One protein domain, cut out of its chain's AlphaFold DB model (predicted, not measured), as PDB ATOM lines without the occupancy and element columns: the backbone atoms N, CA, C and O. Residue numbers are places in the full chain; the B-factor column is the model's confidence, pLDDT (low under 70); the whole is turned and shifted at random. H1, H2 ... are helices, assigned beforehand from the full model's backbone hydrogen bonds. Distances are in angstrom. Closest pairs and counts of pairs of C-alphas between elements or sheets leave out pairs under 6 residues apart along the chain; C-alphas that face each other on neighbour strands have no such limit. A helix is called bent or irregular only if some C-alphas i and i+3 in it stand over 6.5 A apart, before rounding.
ATOM      1  N   GLU A 120     105.767 146.602 119.373       90.12
ATOM      2  CA  GLU A 120     105.857 145.520 118.385       90.12
ATOM      3  C   GLU A 120     106.729 145.912 117.182       90.12
ATOM      4  O   GLU A 120     107.601 145.144 116.772       90.12
ATOM      5  N   THR A 121     106.548 147.125 116.658       88.44
ATOM      6  CA  THR A 121     107.328 147.640 115.523       88.44
ATOM      7  C   THR A 121     108.814 147.755 115.871       88.44
ATOM      8  O   THR A 121     109.659 147.282 115.114       88.44
ATOM      9  N   ALA A 122     109.137 148.294 117.051       88.50
ATOM     10  CA  ALA A 122     110.510 148.403 117.542       88.50
ATOM     11  C   ALA A 122     111.164 147.030 117.771       88.50
ATOM     12  O   ALA A 122     112.310 146.823 117.378       88.50
ATOM     13  N   ARG A 123     110.431 146.067 118.349       89.50
ATOM     14  CA  ARG A 123     110.918 144.690 118.538       89.50
ATOM     15  C   ARG A 123     111.234 144.010 117.209       89.50
ATOM     16  O   ARG A 123     112.282 143.386 117.092       89.50
ATOM     17  N   ARG A 124     110.367 144.164 116.201       87.38
ATOM     18  CA  ARG A 124     110.610 143.624 114.853       87.38
ATOM     19  C   ARG A 124     111.815 144.277 114.189       87.38
ATOM     20  O   ARG A 124     112.650 143.561 113.652       87.38
ATOM     21  N   ALA A 125     111.935 145.601 114.272       86.88
ATOM     22  CA  ALA A 125     113.076 146.322 113.713       86.88
ATOM     23  C   ALA A 125     114.403 145.900 114.369       86.88
ATOM     24  O   ALA A 125     115.387 145.690 113.670       86.88
ATOM     25  N   ALA A 126     114.420 145.694 115.691       86.50
ATOM     26  CA  ALA A 126     115.606 145.230 116.415       86.50
ATOM     27  C   ALA A 126     116.027 143.790 116.061       86.50
ATOM     28  O   ALA A 126     117.181 143.422 116.260       86.50
ATOM     29  N   GLN A 127     115.098 142.971 115.563       88.44
ATOM     30  CA  GLN A 127     115.357 141.595 115.125       88.44
ATOM     31  C   GLN A 127     115.775 141.504 113.650       88.44
ATOM     32  O   GLN A 127     116.269 140.462 113.221       88.44
ATOM     33  N   GLN A 128     115.560 142.561 112.863       87.31
ATOM     34  CA  GLN A 128     115.917 142.593 111.448       87.31
ATOM     35  C   GLN A 128     117.375 143.014 111.253       87.31
ATOM     36  O   GLN A 128     117.915 143.837 111.989       87.31
ATOM     37  N   THR A 129     118.022 142.457 110.226       87.06
ATOM     38  CA  THR A 129     119.346 142.930 109.808       87.06
ATOM     39  C   THR A 129     119.225 144.321 109.181       87.06
ATOM     40  O   THR A 129     118.212 144.640 108.551       87.06
ATOM     41  N   LEU A 130     120.267 145.149 109.327       85.94
ATOM     42  CA  LEU A 130     120.281 146.502 108.754       85.94
ATOM     43  C   LEU A 130     120.063 146.489 107.240       85.94
ATOM     44  O   LEU A 130     119.325 147.324 106.731       85.94
ATOM     45  N   ASP A 131     120.649 145.521 106.534       84.50
ATOM     46  CA  ASP A 131     120.474 145.389 105.087       84.50
ATOM     47  C   ASP A 131     119.008 145.122 104.716       84.50
ATOM     48  O   ASP A 131     118.446 145.800 103.864       84.50
ATOM     49  N   THR A 132     118.325 144.230 105.443       86.94
ATOM     50  CA  THR A 132     116.890 143.978 105.223       86.94
ATOM     51  C   THR A 132     116.020 145.192 105.564       86.94
ATOM     52  O   THR A 132     115.002 145.415 104.912       86.94
ATOM     53  N   TYR A 133     116.401 145.989 106.565       83.69
ATOM     54  CA  TYR A 133     115.674 147.210 106.926       83.69
ATOM     55  C   TYR A 133     115.849 148.325 105.883       83.69
ATOM     56  O   TYR A 133     114.884 149.008 105.548       83.69
ATOM     57  N   VAL A 134     117.065 148.498 105.353       85.69
ATOM     58  CA  VAL A 134     117.403 149.568 104.400       85.69
ATOM     59  C   VAL A 134     116.992 149.208 102.972       85.69
ATOM     60  O   VAL A 134     116.376 150.017 102.281       85.69
ATOM     61  N   CYS A 135     117.317 147.998 102.521       82.56
ATOM     62  CA  CYS A 135     117.145 147.551 101.135       82.56
ATOM     63  C   CYS A 135     115.855 146.744 100.908       82.56
ATOM     64  O   CYS A 135     115.538 146.379  99.764       82.56
ATOM     65  N   GLY A 136     115.123 146.448 101.987       84.75
ATOM     66  CA  GLY A 136     114.029 145.484 101.994       84.75
ATOM     67  C   GLY A 136     114.529 144.033 101.948       84.75
ATOM     68  O   GLY A 136     115.726 143.777 101.802       84.75
ATOM     69  N   PRO A 137     113.623 143.049 102.063       81.50
ATOM     70  CA  PRO A 137     113.981 141.644 101.914       81.50
ATOM     71  C   PRO A 137     114.522 141.356 100.507       81.50
ATOM     72  O   PRO A 137     114.073 141.937  99.511       81.50
ATOM     73  N   ALA A 138     115.484 140.435 100.432       82.00
ATOM     74  CA  ALA A 138     115.951 139.904  99.160       82.00
ATOM     75  C   ALA A 138     114.803 139.171  98.454       82.00
ATOM     76  O   ALA A 138     113.992 138.509  99.106       82.00
ATOM     77  N   ALA A 139     114.746 139.285  97.127       82.56
ATOM     78  CA  ALA A 139     113.805 138.513  96.326       82.56
ATOM     79  C   ALA A 139     114.076 137.017  96.541       82.56
ATOM     80  O   ALA A 139     115.198 136.540  96.338       82.56
ATOM     81  N   ALA A 140     113.051 136.306  97.006       82.00
ATOM     82  CA  ALA A 140     113.159 134.912  97.417       82.00
ATOM     83  C   ALA A 140     112.996 133.957  96.227       82.00
ATOM     84  O   ALA A 140     113.427 132.807  96.288       82.00
ATOM     85  N   THR A 141     112.387 134.437  95.140       87.12
ATOM     86  CA  THR A 141     112.069 133.649  93.945       87.12
ATOM     87  C   THR A 141     112.679 134.264  92.687       87.12
ATOM     88  O   THR A 141     112.928 135.470  92.621       87.12
ATOM     89  N   ALA A 142     112.926 133.440  91.663       87.69
ATOM     90  CA  ALA A 142     113.452 133.912  90.380       87.69
ATOM     91  C   ALA A 142     112.515 134.942  89.718       87.69
ATOM     92  O   ALA A 142     112.987 135.938  89.170       87.69
ATOM     93  N   ASP A 143     111.202 134.754  89.858       89.12
ATOM     94  CA  ASP A 143     110.180 135.652  89.312       89.12
ATOM     95  C   ASP A 143     110.200 137.041  89.964       89.12
ATOM     96  O   ASP A 143     109.909 138.032  89.301       89.12
ATOM     97  N   GLU A 144     110.599 137.151  91.235       88.38
ATOM     98  CA  GLU A 144     110.797 138.436  91.919       88.38
ATOM     99  C   GLU A 144     112.129 139.106  91.538       88.38
ATOM    100  O   GLU A 144     112.245 140.337  91.566       88.38
ATOM    101  N   GLN A 145     113.140 138.318  91.153       87.56
ATOM    102  CA  GLN A 145     114.452 138.836  90.757       87.56
ATOM    103  C   GLN A 145     114.413 139.538  89.396       87.56
ATOM    104  O   GLN A 145     115.038 140.586  89.232       87.56
ATOM    105  N   VAL A 146     113.650 139.015  88.431       90.81
ATOM    106  CA  VAL A 146     113.519 139.584  87.075       90.81
ATOM    107  C   VAL A 146     113.045 141.051  87.077       90.81
ATOM    108  O   VAL A 146     113.747 141.900  86.508       90.81
ATOM    109  N   PRO A 147     111.917 141.427  87.718       89.31
ATOM    110  CA  PRO A 147     111.455 142.811  87.744       89.31
ATOM    111  C   PRO A 147     112.410 143.714  88.527       89.31
ATOM    112  O   PRO A 147     112.627 144.855  88.113       89.31
ATOM    113  N   ARG A 148     113.024 143.210  89.609       87.56
ATOM    114  CA  ARG A 148     114.004 143.962  90.406       87.56
ATOM    115  C   ARG A 148     115.259 144.277  89.595       87.56
ATOM    116  O   ARG A 148     115.695 145.427  89.584       87.56
ATOM    117  N   HIS A 149     115.792 143.292  88.875       88.62
ATOM    118  CA  HIS A 149     116.919 143.470  87.963       88.62
ATOM    119  C   HIS A 149     116.570 144.474  86.863       88.62
ATOM    120  O   HIS A 149     117.276 145.455  86.668       88.62
ATOM    121  N   THR A 150     115.414 144.305  86.219       91.19
ATOM    122  CA  THR A 150     114.940 145.217  85.165       91.19
ATOM    123  C   THR A 150     114.822 146.660  85.660       91.19
ATOM    124  O   THR A 150     115.191 147.600  84.960       91.19
ATOM    125  N   HIS A 151     114.315 146.868  86.878       88.56
ATOM    126  CA  HIS A 151     114.245 148.201  87.474       88.56
ATOM    127  C   HIS A 151     115.633 148.770  87.747       88.56
ATOM    128  O   HIS A 151     115.892 149.914  87.384       88.56
ATOM    129  N   ARG A 152     116.523 147.973  88.342       89.19
ATOM    130  CA  ARG A 152     117.902 148.380  88.613       89.19
ATOM    131  C   ARG A 152     118.616 148.820  87.332       89.19
ATOM    132  O   ARG A 152     119.202 149.896  87.330       89.19
ATOM    133  N   GLU A 153     118.507 148.051  86.252       92.31
ATOM    134  CA  GLU A 153     119.136 148.393  84.972       92.31
ATOM    135  C   GLU A 153     118.603 149.712  84.403       92.31
ATOM    136  O   GLU A 153     119.385 150.547  83.956       92.31
ATOM    137  N   ARG A 154     117.292 149.975  84.499       89.62
ATOM    138  CA  ARG A 154     116.717 151.259  84.056       89.62
ATOM    139  C   ARG A 154     117.252 152.466  84.828       89.62
ATOM    140  O   ARG A 154     117.412 153.521  84.230       89.62
ATOM    141  N   TYR A 155     117.507 152.329  86.130       86.56
ATOM    142  CA  TYR A 155     118.044 153.425  86.948       86.56
ATOM    143  C   TYR A 155     119.560 153.597  86.814       86.56
ATOM    144  O   TYR A 155     120.058 154.704  86.989       86.56
ATOM    145  N   LEU A 156     120.292 152.516  86.534       91.31
ATOM    146  CA  LEU A 156     121.738 152.564  86.301       91.31
ATOM    147  C   LEU A 156     122.088 153.016  84.884       91.31
ATOM    148  O   LEU A 156     123.172 153.554  84.674       91.31
ATOM    149  N   THR A 157     121.185 152.810  83.925       88.00
ATOM    150  CA  THR A 157     121.353 153.307  82.561       88.00
ATOM    151  C   THR A 157     121.210 154.830  82.569       88.00
ATOM    152  O   THR A 157     120.140 155.331  82.925       88.00
ATOM    153  N   PRO A 158     122.250 155.592  82.178       84.81
ATOM    154  CA  PRO A 158     122.142 157.037  82.063       84.81
ATOM    155  C   PRO A 158     121.015 157.397  81.098       84.81
ATOM    156  O   PRO A 158     121.045 157.018  79.926       84.81
ATOM    157  N   GLN A 159     120.017 158.128  81.589       79.44
ATOM    158  CA  GLN A 159     118.977 158.658  80.721       79.44
ATOM    159  C   GLN A 159     119.546 159.869  79.988       79.44
ATOM    160  O   GLN A 159     119.640 160.961  80.541       79.44
ATOM    161  N   VAL A 160     119.980 159.649  78.749       83.75
ATOM    162  CA  VAL A 160     120.313 160.734  77.828       83.75
ATOM    163  C   VAL A 160     118.995 161.225  77.252       83.75
ATOM    164  O   VAL A 160     118.470 160.635  76.314       83.75
TER     165      VAL A 160
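AT A GLANCE: This is residues 120 to 160 of the 170 residues of an uncharacterized protein of Phytophthora parasitica P1976 (UniProt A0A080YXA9). Three helices are strung out along an open chain with no packed core: two short ones, H1 and H2, make a loose corner at one end, and the longest, H3, stands well away from both at the other. An outstretched link, residues 136 to 141, joins H2 to H3, and a short tail, residues 157 to 160, follows H3. The printed part has 41 residues with three named helices, in the order H1, H2, H3, and no named strand; its class is all helix. It is extended, with a radius of gyration of the C-alphas of 14.3 A, and flat, spanning 44 by 24 by 13 A.

HOW THE PARTS SIT: H1, residues 120 to 127, and H2, residues 130 to 135, are close but not clearly touching; their closest C-alphas, those of Ala 125 and Tyr 133, are 7.3 A apart. Their lines are about perpendicular, at 73 degrees. H3, residues 142 to 156, is apart from H1. H3 is also apart from H2. In H1 and H2 every O i to N i+4 pair is within hydrogen-bond range; in H3 9 of 11 are.

IN THESE COORDINATES: H1 begins at C-alpha 120, (105.857, 145.520, 118.385), and is 10.8 A long from first to last C-alpha. H2 measures 8.3 A in the same way. H3 measures 20.8 A, from C-alpha 142 at (113.452, 133.912, 90.380) to C-alpha 156 at (121.738, 152.564, 86.301). It is neither bent nor irregular, but only just: C-alphas 144 and 147 are 6.1 A apart.

THE WHOLE: The two C-alphas farthest apart, those of Glu 120 and Val 160, are 45.7 A apart. Residues 140 to 146, of which 142 to 146 belong to H3, and residues 149 to 160, of which 149 to 156 belong to H3, stand free. The link from H1 to H2 is tight, with 2 residues, and that from H2 to H3 is short, with 6. The printed part has no cut. Its mean pLDDT is 86.9, and no printed residue is under 70.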